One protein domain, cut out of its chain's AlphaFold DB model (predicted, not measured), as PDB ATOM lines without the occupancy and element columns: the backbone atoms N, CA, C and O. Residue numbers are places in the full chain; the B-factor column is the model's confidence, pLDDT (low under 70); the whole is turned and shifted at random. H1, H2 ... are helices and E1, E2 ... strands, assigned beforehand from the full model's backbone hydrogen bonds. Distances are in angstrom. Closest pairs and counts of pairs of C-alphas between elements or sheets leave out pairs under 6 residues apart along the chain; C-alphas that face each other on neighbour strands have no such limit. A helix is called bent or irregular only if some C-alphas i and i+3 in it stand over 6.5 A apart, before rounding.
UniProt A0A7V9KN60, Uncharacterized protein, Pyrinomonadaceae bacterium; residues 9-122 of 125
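This is residues 9 to 122 of the 125 residues of an uncharacterized protein of Pyrinomonadaceae bacterium (UniProt A0A7V9KN60). A narrow, twisted sheet of three strands, with the short helix H3 over one of its faces and no named helix over the other, makes one end of the domain; a long bent helix, H4, stands well beyond the other end of the strands. H1 and the short H2 form a corner away from the sheet, and two long stretches with no named element, residues 64 to 78 and 102 to 113, join the sheet to H4 and back. The printed part has 114 residues, with four named helices and three named strands in the order E1 H1 H2 H3 E2 H4 E3; the sheet runs E1, E3, E2, antiparallel, and the class is mixed, helices and strands. The whole is only just compact, close to loose, with a radius of gyration of the C-alphas of 15.9 A and spans of 49 by 36 by 21 A.

Start at Tyr 9, where E1, residues 9 to 15, forms an edge strand of the sheet. Beside it look for E3, residues 114 to 121, the inner strand, antiparallel to E1 at 165 degrees; N 12 and O 117 are 2.9 A apart, within hydrogen-bond range. Beyond E3 is the other edge strand, E2, residues 55 to 63, antiparallel to E3 at 167 degrees, with N 61 and O 116 within range at 3.0 A. E2 bends by 54 degrees at residue 58, and the sheet is twisted, its C-alphas up to 4.1 A off the best plane. After E1 come H1, residues 19 to 28, and H2, residues 30 to 35, neither of them on the sheet. They touch, the closest C-alphas being those of Thr 25 and Ile 33 at 7.3 A, and run opposite ways at a steep tilt of 65 degrees. H3, residues 43 to 48, is apart from H2 and is on the sheet at a height of 8.8 A; its closest C-alpha pair to E2 is Lys 43 and Asp 61, 6.4 A. On the local plane 4 of its 6 C-alphas fall on E3, which it lies over, and it is only just not over E2, on which 2 fall; it runs along the strands, only just, at 27 degrees to E3 on the local plane. H4, residues 79 to 101, was assigned as one helix by its hydrogen bonds but is bent, C-alphas 88 and 91 being 6.8 A apart. Its arms, H4a to residue 88 and H4b from residue 91, stand at a steep tilt of 59 degrees, and neither is on the sheet. H4a is close to H1 but not clearly touching it, the C-alphas of Phe 28 and Met 79 being 6.8 A apart. In H1, H4a and H4b every O i to N i+4 pair is within hydrogen-bond range; in H3 it is 1 of 2, and in H2 0 of 2, with 2 of 3 O i to N i+3 pairs within range.

Find C-alpha 9 at (-59.502, -43.101, -50.279); from there E1 runs 19.9 A to Pro 15. H1 spans 14.7 A from Gly 19 to Phe 28, H2 9.6 A and H3 8.8 A. H2 is neither bent nor irregular, but only just: C-alphas 31 and 34 are 6.4 A apart. E2 runs 20.5 A from Leu 55 to Tyr 63. Look for C-alpha 79 at (-25.745, -23.799, -45.459), where H4a begins its 14.5 A; H4b runs 14.9 A to Leu 101. E3 covers 22.6 A and ends with C-alpha 121 at (-64.648, -44.052, -46.649).

The two C-alphas farthest apart are those of Pro 78 and Met 122, 50.4 A. The printed part, residues 9 to 122, has no cut. Its long links are E2 to H4, 15 residues, and H4 to E3, 12 residues. The mean pLDDT of the printed part is 94.0, and residue 104 alone is under 70.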
ATOM      1  N   TYR A   9     -60.683 -43.039 -51.143       97.44
ATOM      2  CA  TYR A   9     -59.502 -43.101 -50.279       97.44
ATOM      3  C   TYR A   9     -59.125 -41.717 -49.746       97.44
ATOM      4  O   TYR A   9     -59.012 -40.757 -50.505       97.44
ATOM      5  N   LEU A  10     -58.883 -41.635 -48.440       97.50
ATOM      6  CA  LEU A  10     -58.212 -40.518 -47.794       97.50
ATOM      7  C   LEU A  10     -56.745 -40.894 -47.585       97.50
ATOM      8  O   LEU A  10     -56.453 -41.824 -46.837       97.50
ATOM      9  N   ILE A  11     -55.838 -40.154 -48.215       97.94
ATOM     10  CA  ILE A  11     -54.394 -40.313 -48.043       97.94
ATOM     11  C   ILE A  11     -53.857 -39.001 -47.483       97.94
ATOM     12  O   ILE A  11     -53.970 -37.962 -48.132       97.94
ATOM     13  N   VAL A  12     -53.293 -39.040 -46.278       97.88
ATOM     14  CA  VAL A  12     -52.712 -37.864 -45.621       97.88
ATOM     15  C   VAL A  12     -51.282 -38.180 -45.228       97.88
ATOM     16  O   VAL A  12     -51.037 -39.142 -44.506       97.88
ATOM     17  N   SER A  13     -50.351 -37.352 -45.688       97.38
ATOM     18  CA  SER A  13     -48.944 -37.407 -45.301       97.38
ATOM     19  C   SER A  13     -48.558 -36.089 -44.647       97.38
ATOM     20  O   SER A  13     -48.888 -35.023 -45.171       97.38
ATOM     21  N   ILE A  14     -47.865 -36.161 -43.515       97.12
ATOM     22  CA  ILE A  14     -47.276 -34.999 -42.844       97.12
ATOM     23  C   ILE A  14     -45.770 -35.210 -42.667       97.12
ATOM     24  O   ILE A  14     -45.329 -36.357 -42.536       97.12
ATOM     25  N   PRO A  15     -44.959 -34.134 -42.650       96.62
ATOM     26  CA  PRO A  15     -43.554 -34.255 -42.290       96.62
ATOM     27  C   PRO A  15     -43.411 -34.760 -40.852       96.62
ATOM     28  O   PRO A  15     -44.246 -34.484 -39.992       96.62
ATOM     29  N   ASN A  16     -42.315 -35.464 -40.587       97.25
ATOM     30  CA  ASN A  16     -41.915 -35.882 -39.253       97.25
ATOM     31  C   ASN A  16     -40.649 -35.124 -38.835       97.25
ATOM     32  O   ASN A  16     -39.530 -35.578 -39.070       97.25
ATOM     33  N   PHE A  17     -40.822 -33.974 -38.184       96.75
ATOM     34  CA  PHE A  17     -39.734 -33.199 -37.578       96.75
ATOM     35  C   PHE A  17     -39.430 -33.668 -36.152       96.75
ATOM     36  O   PHE A  17     -39.347 -32.864 -35.228       96.75
ATOM     37  N   ARG A  18     -39.268 -34.978 -35.958       95.31
ATOM     38  CA  ARG A  18     -38.811 -35.579 -34.697       95.31
ATOM     39  C   ARG A  18     -37.477 -36.301 -34.912       95.31
ATOM     40  O   ARG A  18     -37.022 -36.465 -36.045       95.31
ATOM     41  N   GLY A  19     -36.799 -36.653 -33.820       95.38
ATOM     42  CA  GLY A  19     -35.505 -37.345 -33.857       95.38
ATOM     43  C   GLY A  19     -34.449 -36.645 -34.718       95.38
ATOM     44  O   GLY A  19     -34.195 -35.450 -34.559       95.38
ATOM     45  N   VAL A  20     -33.844 -37.390 -35.649       95.75
ATOM     46  CA  VAL A  20     -32.797 -36.890 -36.558       95.75
ATOM     47  C   VAL A  20     -33.312 -35.730 -37.406       95.75
ATOM     48  O   VAL A  20     -32.600 -34.745 -37.609       95.75
ATOM     49  N   ASN A  21     -34.569 -35.794 -37.846       96.69
ATOM     50  CA  ASN A  21     -35.150 -34.735 -38.659       96.69
ATOM     51  C   ASN A  21     -35.316 -33.440 -37.867       96.69
ATOM     52  O   ASN A  21     -35.106 -32.377 -38.431       96.69
ATOM     53  N   TYR A  22     -35.609 -33.496 -36.563       96.69
ATOM     54  CA  TYR A  22     -35.654 -32.287 -35.732       96.69
ATOM     55  C   TYR A  22     -34.292 -31.581 -35.683       96.69
ATOM     56  O   TYR A  22     -34.207 -30.360 -35.848       96.69
ATOM     57  N   ALA A  23     -33.216 -32.349 -35.482       96.38
ATOM     58  CA  ALA A  23     -31.859 -31.812 -35.446       96.38
ATOM     59  C   ALA A  23     -31.480 -31.166 -36.788       96.38
ATOM     60  O   ALA A  23     -31.002 -30.035 -36.819       96.38
ATOM     61  N   LEU A  24     -31.760 -31.842 -37.906       96.00
ATOM     62  CA  LEU A  24     -31.463 -31.315 -39.238       96.00
ATOM     63  C   LEU A  24     -32.356 -30.131 -39.627       96.00
ATOM     64  O   LEU A  24     -31.846 -29.154 -40.172       96.00
ATOM     65  N   THR A  25     -33.645 -30.148 -39.281       95.31
ATOM     66  CA  THR A  25     -34.530 -28.985 -39.447       95.31
ATOM     67  C   THR A  25     -34.011 -27.805 -38.631       95.31
ATOM     68  O   THR A  25     -33.994 -26.691 -39.135       95.31
ATOM     69  N   SER A  26     -33.491 -28.019 -37.420       94.94
ATOM     70  CA  SER A  26     -32.895 -26.942 -36.610       94.94
ATOM     71  C   SER A  26     -31.654 -26.309 -37.258       94.94
ATOM     72  O   SER A  26     -31.350 -25.152 -36.973       94.94
ATOM     73  N   ILE A  27     -30.950 -27.046 -38.124       94.44
ATOM     74  CA  ILE A  27     -29.763 -26.576 -38.854       94.44
ATOM     75  C   ILE A  27     -30.158 -25.892 -40.170       94.44
ATOM     76  O   ILE A  27     -29.678 -24.799 -40.469       94.44
ATOM     77  N   PHE A  28     -31.018 -26.528 -40.970       94.19
ATOM     78  CA  PHE A  28     -31.323 -26.082 -42.333       94.19
ATOM     79  C   PHE A  28     -32.547 -25.156 -42.427       94.19
ATOM     80  O   PHE A  28     -32.565 -24.268 -43.281       94.19
ATOM     81  N   ASN A  29     -33.535 -25.323 -41.539       91.94
ATOM     82  CA  ASN A  29     -34.863 -24.695 -41.597       91.94
ATOM     83  C   ASN A  29     -35.462 -24.417 -40.207       91.94
ATOM     84  O   ASN A  29     -36.610 -24.780 -39.930       91.94
ATOM     85  N   LYS A  30     -34.697 -23.805 -39.294       93.19
ATOM     86  CA  LYS A  30     -35.125 -23.613 -37.896       93.19
ATOM     87  C   LYS A  30     -36.479 -22.906 -37.780       93.19
ATOM     88  O   LYS A  30     -37.243 -23.182 -36.860       93.19
ATOM     89  N   GLU A  31     -36.783 -22.014 -38.717       92.62
ATOM     90  CA  GLU A  31     -38.040 -21.275 -38.787       92.62
ATOM     91  C   GLU A  31     -39.277 -22.161 -38.954       92.62
ATOM     92  O   GLU A  31     -40.366 -21.741 -38.579       92.62
ATOM     93  N   LEU A  32     -39.135 -23.382 -39.478       92.06
ATOM     94  CA  LEU A  32     -40.266 -24.288 -39.666       92.06
ATOM     95  C   LEU A  32     -40.749 -24.911 -38.364       92.06
ATOM     96  O   LEU A  32     -41.935 -25.199 -38.246       92.06
ATOM     97  N   ILE A  33     -39.854 -25.110 -37.399       94.25
ATOM     98  CA  ILE A  33     -40.165 -25.784 -36.134       94.25
ATOM     99  C   ILE A  33     -41.347 -25.115 -35.413       94.25
ATOM    100  O   ILE A  33     -42.313 -25.818 -35.132       94.25
ATOM    101  N   PRO A  34     -41.349 -23.788 -35.163       95.56
ATOM    102  CA  PRO A  34     -42.483 -23.133 -34.508       95.56
ATOM    103  C   PRO A  34     -43.729 -23.001 -35.397       95.56
ATOM    104  O   PRO A  34     -44.810 -22.746 -34.879       95.56
ATOM    105  N   LEU A  35     -43.603 -23.155 -36.720       94.88
ATOM    106  CA  LEU A  35     -44.738 -23.089 -37.651       94.88
ATOM    107  C   LEU A  35     -45.518 -24.407 -37.731       94.88
ATOM    108  O   LEU A  35     -46.605 -24.439 -38.305       94.88
ATOM    109  N   HIS A  36     -44.968 -25.495 -37.189       94.94
ATOM    110  CA  HIS A  36     -45.568 -26.819 -37.252       94.94
ATOM    111  C   HIS A  36     -46.064 -27.274 -35.882       94.94
ATOM    112  O   HIS A  36     -45.409 -27.085 -34.860       94.94
ATOM    113  N   ASN A  37     -47.202 -27.966 -35.875       95.31
ATOM    114  CA  ASN A  37     -47.634 -28.723 -34.710       95.31
ATOM    115  C   ASN A  37     -46.820 -30.028 -34.642       95.31
ATOM    116  O   ASN A  37     -47.075 -30.972 -35.386       95.31
ATOM    117  N   LEU A  38     -45.809 -30.068 -33.775       96.00
ATOM    118  CA  LEU A  38     -44.949 -31.245 -33.617       96.00
ATOM    119  C   LEU A  38     -45.650 -32.400 -32.890       96.00
ATOM    120  O   LEU A  38     -45.220 -33.552 -33.010       96.00
ATOM    121  N   ASP A  39     -46.714 -32.123 -32.136       96.69
ATOM    122  CA  ASP A  39     -47.417 -33.135 -31.347       96.69
ATOM    123  C   ASP A  39     -48.155 -34.116 -32.251       96.69
ATOM    124  O   ASP A  39     -48.032 -35.327 -32.064       96.69
ATOM    125  N   ILE A  40     -48.788 -33.616 -33.318       97.06
ATOM    126  CA  ILE A  40     -49.450 -34.469 -34.315       97.06
ATOM    127  C   ILE A  40     -48.469 -35.321 -35.130       97.06
ATOM    128  O   ILE A  40     -48.907 -36.196 -35.861       97.06
ATOM    129  N   MET A  41     -47.153 -35.110 -35.013       97.31
ATOM    130  CA  MET A  41     -46.136 -35.960 -35.654       97.31
ATOM    131  C   MET A  41     -45.823 -37.226 -34.835       97.31
ATOM    132  O   MET A  41     -45.042 -38.077 -35.267       97.31
ATOM    133  N   ARG A  42     -46.427 -37.387 -33.649       97.19
ATOM    134  CA  ARG A  42     -46.466 -38.678 -32.947       97.19
ATOM    135  C   ARG A  42     -47.569 -39.535 -33.544       97.19
ATOM    136  O   ARG A  42     -48.720 -39.108 -33.580       97.19
ATOM    137  N   LYS A  43     -47.250 -40.777 -33.915       97.06
ATOM    138  CA  LYS A  43     -48.209 -41.742 -34.485       97.06
ATOM    139  C   LYS A  43     -49.526 -41.826 -33.706       97.06
ATOM    140  O   LYS A  43     -50.594 -41.822 -34.312       97.06
ATOM    141  N   ALA A  44     -49.449 -41.883 -32.377       97.06
ATOM    142  CA  ALA A  44     -50.626 -41.974 -31.519       97.06
ATOM    143  C   ALA A  44     -51.534 -40.737 -31.620       97.06
ATOM    144  O   ALA A  44     -52.747 -40.889 -31.699       97.06
ATOM    145  N   GLU A  45     -50.965 -39.530 -31.660       97.94
ATOM    146  CA  GLU A  45     -51.737 -38.287 -31.776       97.94
ATOM    147  C   GLU A  45     -52.277 -38.090 -33.193       97.94
ATOM    148  O   GLU A  45     -53.440 -37.737 -33.369       97.94
ATOM    149  N   PHE A  46     -51.473 -38.402 -34.211       97.94
ATOM    150  CA  PHE A  46     -51.905 -38.353 -35.605       97.94
ATOM    151  C   PHE A  46     -53.103 -39.257 -35.871       97.94
ATOM    152  O   PHE A  46     -54.056 -38.855 -36.531       97.94
ATOM    153  N   LEU A  47     -53.074 -40.478 -35.329       97.56
ATOM    154  CA  LEU A  47     -54.146 -41.448 -35.498       97.56
ATOM    155  C   LEU A  47     -55.488 -40.922 -34.968       97.56
ATOM    156  O   LEU A  47     -56.515 -41.169 -35.596       97.56
ATOM    157  N   LYS A  48     -55.483 -40.167 -33.862       97.31
ATOM    158  CA  LYS A  48     -56.702 -39.592 -33.268       97.31
ATOM    159  C   LYS A  48     -57.407 -38.614 -34.207       97.31
ATOM    160  O   LYS A  48     -58.625 -38.496 -34.145       97.31
ATOM    161  N   LEU A  49     -56.679 -37.959 -35.117       95.88
ATOM    162  CA  LEU A  49     -57.274 -37.067 -36.127       95.88
ATOM    163  C   LEU A  49     -58.212 -37.811 -37.094       95.88
ATOM    164  O   LEU A  49     -59.040 -37.189 -37.760       95.88
ATOM    165  N   PHE A  50     -58.080 -39.137 -37.172       96.06
ATOM    166  CA  PHE A  50     -58.834 -40.007 -38.070       96.06
ATOM    167  C   PHE A  50     -59.717 -41.014 -37.327       96.06
ATOM    168  O   PHE A  50     -60.224 -41.942 -37.958       96.06
ATOM    169  N   ASP A  51     -59.932 -40.834 -36.021       93.44
ATOM    170  CA  ASP A  51     -60.842 -41.672 -35.242       93.44
ATOM    171  C   ASP A  51     -62.299 -41.281 -35.521       93.44
ATOM    172  O   ASP A  51     -62.849 -40.327 -34.967       93.44
ATOM    173  N   ARG A  52     -62.900 -41.950 -36.508       92.12
ATOM    174  CA  ARG A  52     -64.233 -41.621 -37.021       92.12
ATOM    175  C   ARG A  52     -64.887 -42.849 -37.639       92.12
ATOM    176  O   ARG A  52     -64.275 -43.567 -38.422       92.12
ATOM    177  N   ALA A  53     -66.166 -43.047 -37.323       91.81
ATOM    178  CA  ALA A  53     -66.909 -44.260 -37.670       91.81
ATOM    179  C   ALA A  53     -67.122 -44.470 -39.183       91.81
ATOM    180  O   ALA A  53     -67.326 -45.596 -39.625       91.81
ATOM    181  N   ASP A  54     -67.070 -43.406 -39.990       94.06
ATOM    182  CA  ASP A  54     -67.261 -43.467 -41.446       94.06
ATOM    183  C   ASP A  54     -65.962 -43.727 -42.232       94.06
ATOM    184  O   ASP A  54     -65.955 -43.643 -43.464       94.06
ATOM    185  N   LEU A  55     -64.856 -44.021 -41.542       95.44
ATOM    186  CA  LEU A  55     -63.539 -44.183 -42.142       95.44
ATOM    187  C   LEU A  55     -62.867 -45.471 -41.656       95.44
ATOM    188  O   LEU A  55     -62.473 -45.599 -40.500       95.44
ATOM    189  N   LEU A  56     -62.668 -46.417 -42.569       96.19
ATOM    190  CA  LEU A  56     -61.875 -47.612 -42.309       96.19
ATOM    191  C   LEU A  56     -60.393 -47.280 -42.455       96.19
ATOM    192  O   LEU A  56     -59.929 -46.957 -43.550       96.19
ATOM    193  N   ARG A  57     -59.630 -47.394 -41.368       97.12
ATOM    194  CA  ARG A  57     -58.169 -47.265 -41.402       97.12
ATOM    195  C   ARG A  57     -57.546 -48.453 -42.135       97.12
ATOM    196  O   ARG A  57     -57.687 -49.590 -41.695       97.12
ATOM    197  N   LEU A  58     -56.786 -48.166 -43.187       97.75
ATOM    198  CA  LEU A  58     -55.990 -49.147 -43.929       97.75
ATOM    199  C   LEU A  58     -54.511 -49.103 -43.534       97.75
ATOM    200  O   LEU A  58     -53.859 -50.140 -43.471       97.75
ATOM    201  N   PHE A  59     -53.983 -47.914 -43.242       97.50
ATOM    202  CA  PHE A  59     -52.597 -47.711 -42.826       97.50
ATOM    203  C   PHE A  59     -52.487 -46.480 -41.925       97.50
ATOM    204  O   PHE A  59     -53.185 -45.489 -42.131       97.50
ATOM    205  N   CYS A  60     -51.613 -46.537 -40.925       97.62
ATOM    206  CA  CYS A  60     -51.188 -45.371 -40.157       97.62
ATOM    207  C   CYS A  60     -49.823 -45.682 -39.555       97.62
ATOM    208  O   CYS A  60     -49.752 -46.410 -38.564       97.62
ATOM    209  N   ASP A  61     -48.753 -45.190 -40.169       97.12
ATOM    210  CA  ASP A  61     -47.404 -45.391 -39.651       97.12
ATOM    211  C   ASP A  61     -46.403 -44.369 -40.181       97.12
ATOM    212  O   ASP A  61     -46.691 -43.578 -41.084       97.12
ATOM    213  N   TYR A  62     -45.210 -44.400 -39.595       96.81
ATOM    214  CA  TYR A  62     -44.043 -43.738 -40.155       96.81
ATOM    215  C   TYR A  62     -43.700 -44.370 -41.500       96.81
ATOM    216  O   TYR A  62     -43.765 -45.585 -41.653       96.81
ATOM    217  N   TYR A  63     -43.366 -43.536 -42.480       93.69
ATOM    218  CA  TYR A  63     -43.134 -43.982 -43.846       93.69
ATOM    219  C   TYR A  63     -41.850 -43.390 -44.414       93.69
ATOM    220  O   TYR A  63     -41.577 -42.189 -44.295       93.69
ATOM    221  N   GLY A  64     -41.092 -44.252 -45.090       91.44
ATOM    222  CA  GLY A  64     -39.852 -43.899 -45.752       91.44
ATOM    223  C   GLY A  64     -38.643 -43.991 -44.828       91.44
ATOM    224  O   GLY A  64     -38.710 -43.774 -43.618       91.44
ATOM    225  N   THR A  65     -37.501 -44.299 -45.438       91.81
ATOM    226  CA  THR A  65     -36.190 -44.197 -44.787       91.81
ATOM    227  C   THR A  65     -35.694 -42.750 -44.859       91.81
ATOM    228  O   THR A  65     -36.154 -41.975 -45.701       91.81
ATOM    229  N   PHE A  66     -34.763 -42.393 -43.974       94.06
ATOM    230  CA  PHE A  66     -34.133 -41.077 -43.909       94.06
ATOM    231  C   PHE A  66     -33.827 -40.464 -45.289       94.06
ATOM    232  O   PHE A  66     -33.244 -41.108 -46.167       94.06
ATOM    233  N   SER A  67     -34.177 -39.187 -45.452       94.38
ATOM    234  CA  SER A  67     -33.977 -38.449 -46.694       94.38
ATOM    235  C   SER A  67     -33.661 -36.982 -46.434       94.38
ATOM    236  O   SER A  67     -34.438 -36.270 -45.800       94.38
ATOM    237  N   PHE A  68     -32.560 -36.497 -47.011       95.50
ATOM    238  CA  PHE A  68     -32.221 -35.079 -47.012       95.50
ATOM    239  C   PHE A  68     -33.226 -34.228 -47.795       95.50
ATOM    240  O   PHE A  68     -33.299 -33.027 -47.557       95.50
ATOM    241  N   TYR A  69     -34.031 -34.815 -48.689       93.69
ATOM    242  CA  TYR A  69     -35.011 -34.076 -49.494       93.69
ATOM    243  C   TYR A  69     -36.141 -33.434 -48.673       93.69
ATOM    244  O   TYR A  69     -36.891 -32.631 -49.217       93.69
ATOM    245  N   LEU A  70     -36.253 -33.757 -47.379       93.00
ATOM    246  CA  LEU A  70     -37.162 -33.088 -46.444       93.00
ATOM    247  C   LEU A  70     -36.744 -31.634 -46.139       93.00
ATOM    248  O   LEU A  70     -37.582 -30.820 -45.760       93.00
ATOM    249  N   PHE A  71     -35.459 -31.306 -46.284       94.19
ATOM    250  CA  PHE A  71     -34.903 -30.010 -45.888       94.19
ATOM    251  C   PHE A  71     -34.694 -29.115 -47.102       94.19
ATOM    252  O   PHE A  71     -34.406 -29.598 -48.194       94.19
ATOM    253  N   TYR A  72     -34.761 -27.805 -46.900       92.81
ATOM    254  CA  TYR A  72     -34.376 -26.788 -47.878       92.81
ATOM    255  C   TYR A  72     -33.540 -25.705 -47.191       92.81
ATOM    256  O   TYR A  72     -33.305 -25.738 -45.996       92.81
ATOM    257  N   THR A  73     -33.061 -24.707 -47.917       91.50
ATOM    258  CA  THR A  73     -32.407 -23.546 -47.293       91.50
ATOM    259  C   THR A  73     -32.870 -22.284 -47.984       91.50
ATOM    260  O   THR A  73     -33.111 -22.305 -49.195       91.50
ATOM    261  N   LYS A  74     -32.906 -21.161 -47.259       87.81
ATOM    262  CA  LYS A  74     -33.055 -19.836 -47.877       87.81
ATOM    263  C   LYS A  74     -31.997 -19.642 -48.970       87.81
ATOM    264  O   LYS A  74     -30.878 -20.149 -48.856       87.81
ATOM    265  N   LYS A  75     -32.356 -18.914 -50.031       83.75
ATOM    266  CA  LYS A  75     -31.532 -18.758 -51.244       83.75
ATOM    267  C   LYS A  75     -30.104 -18.276 -50.945       83.75
ATOM    268  O   LYS A  75     -29.171 -18.784 -51.574       83.75
ATOM    269  N   ASP A  76     -29.976 -17.403 -49.947       87.50
ATOM    270  CA  ASP A  76     -28.736 -16.726 -49.547       87.50
ATOM    271  C   ASP A  76     -28.076 -17.347 -48.302       87.50
ATOM    272  O   ASP A  76     -27.113 -16.810 -47.764       87.50
ATOM    273  N   SER A  77     -28.575 -18.493 -47.821       89.50
ATOM    274  CA  SER A  77     -27.978 -19.175 -46.670       89.50
ATOM    275  C   SER A  77     -26.629 -19.807 -47.039       89.50
ATOM    276  O   SER A  77     -26.559 -20.541 -48.031       89.50
ATOM    277  N   PRO A  78     -25.573 -19.645 -46.216       88.69
ATOM    278  CA  PRO A  78     -24.304 -20.344 -46.425       88.69
ATOM    279  C   PRO A  78     -24.457 -21.872 -46.330       88.69
ATOM    280  O   PRO A  78     -23.739 -22.617 -46.999       88.69
ATOM    281  N   MET A  79     -25.455 -22.363 -45.584       92.19
ATOM    282  CA  MET A  79     -25.745 -23.799 -45.459       92.19
ATOM    283  C   MET A  79     -26.269 -24.425 -46.755       92.19
ATOM    284  O   MET A  79     -26.320 -25.648 -46.882       92.19
ATOM    285  N   ARG A  80     -26.604 -23.609 -47.760       92.88
ATOM    286  CA  ARG A  80     -27.056 -24.082 -49.068       92.88
ATOM    287  C   ARG A  80     -26.008 -24.948 -49.766       92.88
ATOM    288  O   ARG A  80     -26.378 -25.855 -50.508       92.88
ATOM    289  N   PHE A  81     -24.718 -24.681 -49.557       93.75
ATOM    290  CA  PHE A  81     -23.660 -25.534 -50.103       93.75
ATOM    291  C   PHE A  81     -23.662 -26.917 -49.438       93.75
ATOM    292  O   PHE A  81     -23.690 -27.925 -50.142       93.75
ATOM    293  N   ALA A  82     -23.722 -26.956 -48.102       94.62
ATOM    294  CA  ALA A  82     -23.788 -28.199 -47.339       94.62
ATOM    295  C   ALA A  82     -25.008 -29.040 -47.745       94.62
ATOM    296  O   ALA A  82     -24.857 -30.212 -48.074       94.62
ATOM    297  N   LEU A  83     -26.192 -28.427 -47.849       94.62
ATOM    298  CA  LEU A  83     -27.403 -29.142 -48.250       94.62
ATOM    299  C   LEU A  83     -27.326 -29.683 -49.689       94.62
ATOM    300  O   LEU A  83     -27.742 -30.811 -49.950       94.62
ATOM    301  N   ARG A  84     -26.736 -28.931 -50.632       94.50
ATOM    302  CA  ARG A  84     -26.496 -29.442 -51.994       94.50
ATOM    303  C   ARG A  84     -25.572 -30.655 -51.993       94.50
ATOM    304  O   ARG A  84     -25.792 -31.575 -52.778       94.50
ATOM    305  N   LEU A  85     -24.538 -30.651 -51.151       95.56
ATOM    306  CA  LEU A  85     -23.659 -31.806 -51.005       95.56
ATOM    307  C   LEU A  85     -24.434 -32.998 -50.429       95.56
ATOM    308  O   LEU A  85     -24.369 -34.082 -51.002       95.56
ATOM    309  N   SER A  86     -25.250 -32.787 -49.395       95.81
ATOM    310  CA  SER A  86     -26.133 -33.815 -48.831       95.81
ATOM    311  C   SER A  86     -27.063 -34.435 -49.880       95.81
ATOM    312  O   SER A  86     -27.183 -35.656 -49.943       95.81
ATOM    313  N   TYR A  87     -27.658 -33.633 -50.772       95.69
ATOM    314  CA  TYR A  87     -28.478 -34.157 -51.872       95.69
ATOM    315  C   TYR A  87     -27.693 -35.028 -52.851       95.69
ATOM    316  O   TYR A  87     -28.221 -36.032 -53.325       95.69
ATOM    317  N   LYS A  88     -26.441 -34.667 -53.155       96.19
ATOM    318  CA  LYS A  88     -25.564 -35.486 -54.006       96.19
ATOM    319  C   LYS A  88     -25.144 -36.788 -53.323       96.19
ATOM    320  O   LYS A  88     -24.910 -37.775 -54.012       96.19
ATOM    321  N   LEU A  89     -25.064 -36.798 -51.993       95.94
ATOM    322  CA  LEU A  89     -24.756 -37.990 -51.200       95.94
ATOM    323  C   LEU A  89     -25.976 -38.902 -50.989       95.94
ATOM    324  O   LEU A  89     -25.803 -40.098 -50.761       95.94
ATOM    325  N   GLN A  90     -27.202 -38.381 -51.107       95.88
ATOM    326  CA  GLN A  90     -28.432 -39.147 -50.872       95.88
ATOM    327  C   GLN A  90     -28.540 -40.439 -51.711       95.88
ATOM    328  O   GLN A  90     -28.937 -41.452 -51.139       95.88
ATOM    329  N   PRO A  91     -28.187 -40.495 -53.014       95.69
ATOM    330  CA  PRO A  91     -28.233 -41.744 -53.779       95.69
ATOM    331  C   PRO A  91     -27.294 -42.829 -53.239       95.69
ATOM    332  O   PRO A  91     -27.686 -43.993 -53.163       95.69
ATOM    333  N   LEU A  92     -26.080 -42.452 -52.817       95.75
ATOM    334  CA  LEU A  92     -25.138 -43.378 -52.187       95.75
ATOM    335  C   LEU A  92     -25.693 -43.881 -50.852       95.75
ATOM    336  O   LEU A  92     -25.670 -45.078 -50.575       95.75
ATOM    337  N   LEU A  93     -26.256 -42.977 -50.052       93.94
ATOM    338  CA  LEU A  93     -26.892 -43.331 -48.791       93.94
ATOM    339  C   LEU A  93     -28.093 -44.270 -49.003       93.94
ATOM    340  O   LEU A  93     -28.231 -45.262 -48.295       93.94
ATOM    341  N   ASN A  94     -28.909 -44.025 -50.031       93.31
ATOM    342  CA  ASN A  94     -30.015 -44.902 -50.418       93.31
ATOM    343  C   ASN A  94     -29.529 -46.302 -50.812       93.31
ATOM    344  O   ASN A  94     -30.187 -47.287 -50.478       93.31
ATOM    345  N   LEU A  95     -28.394 -46.409 -51.512       93.88
ATOM    346  CA  LEU A  95     -27.783 -47.700 -51.831       93.88
ATOM    347  C   LEU A  95     -27.358 -48.433 -50.552       93.88
ATOM    348  O   LEU A  95     -27.714 -49.596 -50.376       93.88
ATOM    349  N   ILE A  96     -26.675 -47.744 -49.634       93.31
ATOM    350  CA  ILE A  96     -26.266 -48.305 -48.338       93.31
ATOM    351  C   ILE A  96     -27.491 -48.781 -47.550       93.31
ATOM    352  O   ILE A  96     -27.522 -49.919 -47.088       93.31
ATOM    353  N   PHE A  97     -28.537 -47.959 -47.453       92.31
ATOM    354  CA  PHE A  97     -29.780 -48.330 -46.782       92.31
ATOM    355  C   PHE A  97     -30.426 -49.568 -47.396       92.31
ATOM    356  O   PHE A  97     -30.826 -50.463 -46.660       92.31
ATOM    357  N   ARG A  98     -30.475 -49.679 -48.726       90.38
ATOM    358  CA  ARG A  98     -31.014 -50.877 -49.391       90.38
ATOM    359  C   ARG A  98     -30.196 -52.132 -49.092       90.38
ATOM    360  O   ARG A  98     -30.779 -53.202 -48.945       90.38
ATOM    361  N   LEU A  99     -28.873 -52.019 -48.986       92.50
ATOM    362  CA  LEU A  99     -27.998 -53.154 -48.676       92.50
ATOM    363  C   LEU A  99     -28.115 -53.594 -47.207       92.50
ATOM    364  O   LEU A  99     -28.179 -54.791 -46.933       92.50
ATOM    365  N   VAL A 100     -28.175 -52.636 -46.275       90.69
ATOM    366  CA  VAL A 100     -28.178 -52.891 -44.824       90.69
ATOM    367  C   VAL A 100     -29.580 -53.209 -44.298       90.69
ATOM    368  O   VAL A 100     -29.770 -54.207 -43.610       90.69
ATOM    369  N   LEU A 101     -30.572 -52.383 -44.639       87.56
ATOM    370  CA  LEU A 101     -31.945 -52.460 -44.118       87.56
ATOM    371  C   LEU A 101     -32.857 -53.338 -44.987       87.56
ATOM    372  O   LEU A 101     -33.973 -53.670 -44.589       87.56
ATOM    373  N   ARG A 102     -32.390 -53.732 -46.179       81.94
ATOM    374  CA  ARG A 102     -33.087 -54.631 -47.110       81.94
ATOM    375  C   ARG A 102     -34.543 -54.207 -47.339       81.94
ATOM    376  O   ARG A 102     -34.792 -53.127 -47.866       81.94
ATOM    377  N   LYS A 103     -35.501 -55.074 -46.994       75.25
ATOM    378  CA  LYS A 103     -36.937 -54.878 -47.241       75.25
ATOM    379  C   LYS A 103     -37.659 -54.125 -46.123       75.25
ATOM    380  O   LYS A 103     -38.777 -53.689 -46.355       75.25
ATOM    381  N   THR A 104     -37.066 -53.995 -44.937       69.19
ATOM    382  CA  THR A 104     -37.752 -53.428 -43.764       69.19
ATOM    383  C   THR A 104     -37.572 -51.919 -43.631       69.19
ATOM    384  O   THR A 104     -38.308 -51.294 -42.878       69.19
ATOM    385  N   GLY A 105     -36.623 -51.318 -44.367       78.12
ATOM    386  CA  GLY A 105     -36.295 -49.897 -44.222       78.12
ATOM    387  C   GLY A 105     -35.874 -49.545 -42.788       78.12
ATOM    388  O   GLY A 105     -35.668 -50.422 -41.950       78.12
ATOM    389  N   ALA A 106     -35.721 -48.254 -42.505       83.06
ATOM    390  CA  ALA A 106     -35.637 -47.745 -41.137       83.06
ATOM    391  C   ALA A 106     -36.841 -46.833 -40.918       83.06
ATOM    392  O   ALA A 106     -36.710 -45.611 -40.915       83.06
ATOM    393  N   GLU A 107     -38.023 -47.444 -40.855       91.06
ATOM    394  CA  GLU A 107     -39.268 -46.718 -40.641       91.06
ATOM    395  C   GLU A 107     -39.527 -46.540 -39.142       91.06
ATOM    396  O   GLU A 107     -39.524 -47.505 -38.379       91.06
ATOM    397  N   GLY A 108     -39.701 -45.297 -38.696       93.06
ATOM    398  CA  GLY A 108     -39.940 -44.989 -37.290       93.06
ATOM    399  C   GLY A 108     -39.803 -43.511 -36.946       93.06
ATOM    400  O   GLY A 108     -39.273 -42.715 -37.723       93.06
ATOM    401  N   GLU A 109     -40.234 -43.157 -35.733       93.62
ATOM    402  CA  GLU A 109     -40.308 -41.769 -35.249       93.62
ATOM    403  C   GLU A 109     -38.982 -41.010 -35.371       93.62
ATOM    404  O   GLU A 109     -38.972 -39.809 -35.628       93.62
ATOM    405  N   LEU A 110     -37.852 -41.700 -35.204       93.56
ATOM    406  CA  LEU A 110     -36.548 -41.047 -35.135       93.56
ATOM    407  C   LEU A 110     -35.945 -40.695 -36.498       93.56
ATOM    408  O   LEU A 110     -35.085 -39.818 -36.561       93.56
ATOM    409  N   VAL A 111     -36.340 -41.393 -37.562       93.81
ATOM    410  CA  VAL A 111     -35.599 -41.410 -38.836       93.81
ATOM    411  C   VAL A 111     -36.488 -41.251 -40.061       93.81
ATOM    412  O   VAL A 111     -36.027 -40.706 -41.065       93.81
ATOM    413  N   SER A 112     -37.752 -41.678 -40.001       95.44
ATOM    414  CA  SER A 112     -38.656 -41.526 -41.135       95.44
ATOM    415  C   SER A 112     -38.948 -40.063 -41.401       95.44
ATOM    416  O   SER A 112     -39.249 -39.333 -40.456       95.44
ATOM    417  N   PRO A 113     -38.918 -39.623 -42.664       95.94
ATOM    418  CA  PRO A 113     -39.205 -38.239 -43.011       95.94
ATOM    419  C   PRO A 113     -40.693 -37.890 -42.896       95.94
ATOM    420  O   PRO A 113     -41.016 -36.712 -42.763       95.94
ATOM    421  N   TYR A 114     -41.589 -38.885 -42.923       96.88
ATOM    422  CA  TYR A 114     -43.034 -38.666 -42.955       96.88
ATOM    423  C   TYR A 114     -43.800 -39.616 -42.039       96.88
ATOM    424  O   TYR A 114     -43.331 -40.702 -41.689       96.88
ATOM    425  N   LEU A 115     -45.018 -39.199 -41.712       97.06
ATOM    426  CA  LEU A 115     -46.064 -40.027 -41.132       97.06
ATOM    427  C   LEU A 115     -47.233 -40.068 -42.123       97.06
ATOM    428  O   LEU A 115     -47.656 -39.024 -42.623       97.06
ATOM    429  N   LEU A 116     -47.716 -41.268 -42.438       97.88
ATOM    430  CA  LEU A 116     -48.697 -41.511 -43.492       97.88
ATOM    431  C   LEU A 116     -49.927 -42.205 -42.912       97.88
ATOM    432  O   LEU A 116     -49.821 -43.231 -42.245       97.88
ATOM    433  N   PHE A 117     -51.098 -41.666 -43.228       98.38
ATOM    434  CA  PHE A 117     -52.390 -42.285 -42.987       98.38
ATOM    435  C   PHE A 117     -53.060 -42.612 -44.321       98.38
ATOM    436  O   PHE A 117     -53.100 -41.780 -45.230       98.38
ATOM    437  N   ILE A 118     -53.623 -43.815 -44.413       98.38
ATOM    438  CA  ILE A 118     -54.496 -44.237 -45.506       98.38
ATOM    439  C   ILE A 118     -55.784 -44.763 -44.885       98.38
ATOM    440  O   ILE A 118     -55.766 -45.711 -44.096       98.38
ATOM    441  N   GLY A 119     -56.908 -44.173 -45.270       97.56
ATOM    442  CA  GLY A 119     -58.238 -44.629 -44.895       97.56
ATOM    443  C   GLY A 119     -59.145 -44.749 -46.110       97.56
ATOM    444  O   GLY A 119     -58.923 -44.099 -47.129       97.56
ATOM    445  N   ARG A 120     -60.185 -45.568 -46.001       97.31
ATOM    446  CA  ARG A 120     -61.232 -45.705 -47.013       97.31
ATOM    447  C   ARG A 120     -62.566 -45.302 -46.412       97.31
ATOM    448  O   ARG A 120     -62.922 -45.785 -45.337       97.31
ATOM    449  N   LYS A 121     -63.301 -44.417 -47.084       96.69
ATOM    450  CA  LYS A 121     -64.648 -44.052 -46.649       96.69
ATOM    451  C   LYS A 121     -65.565 -45.257 -46.804       96.69
ATOM    452  O   LYS A 121     -65.635 -45.848 -47.883       96.69
ATOM    453  N   MET A 122     -66.242 -45.613 -45.723       93.75
ATOM    454  CA  MET A 122     -67.191 -46.718 -45.721       93.75
ATOM    455  C   MET A 122     -68.491 -46.265 -46.364       93.75
ATOM    456  O   MET A 122     -69.061 -45.274 -45.913       93.75
TER     457      MET A 122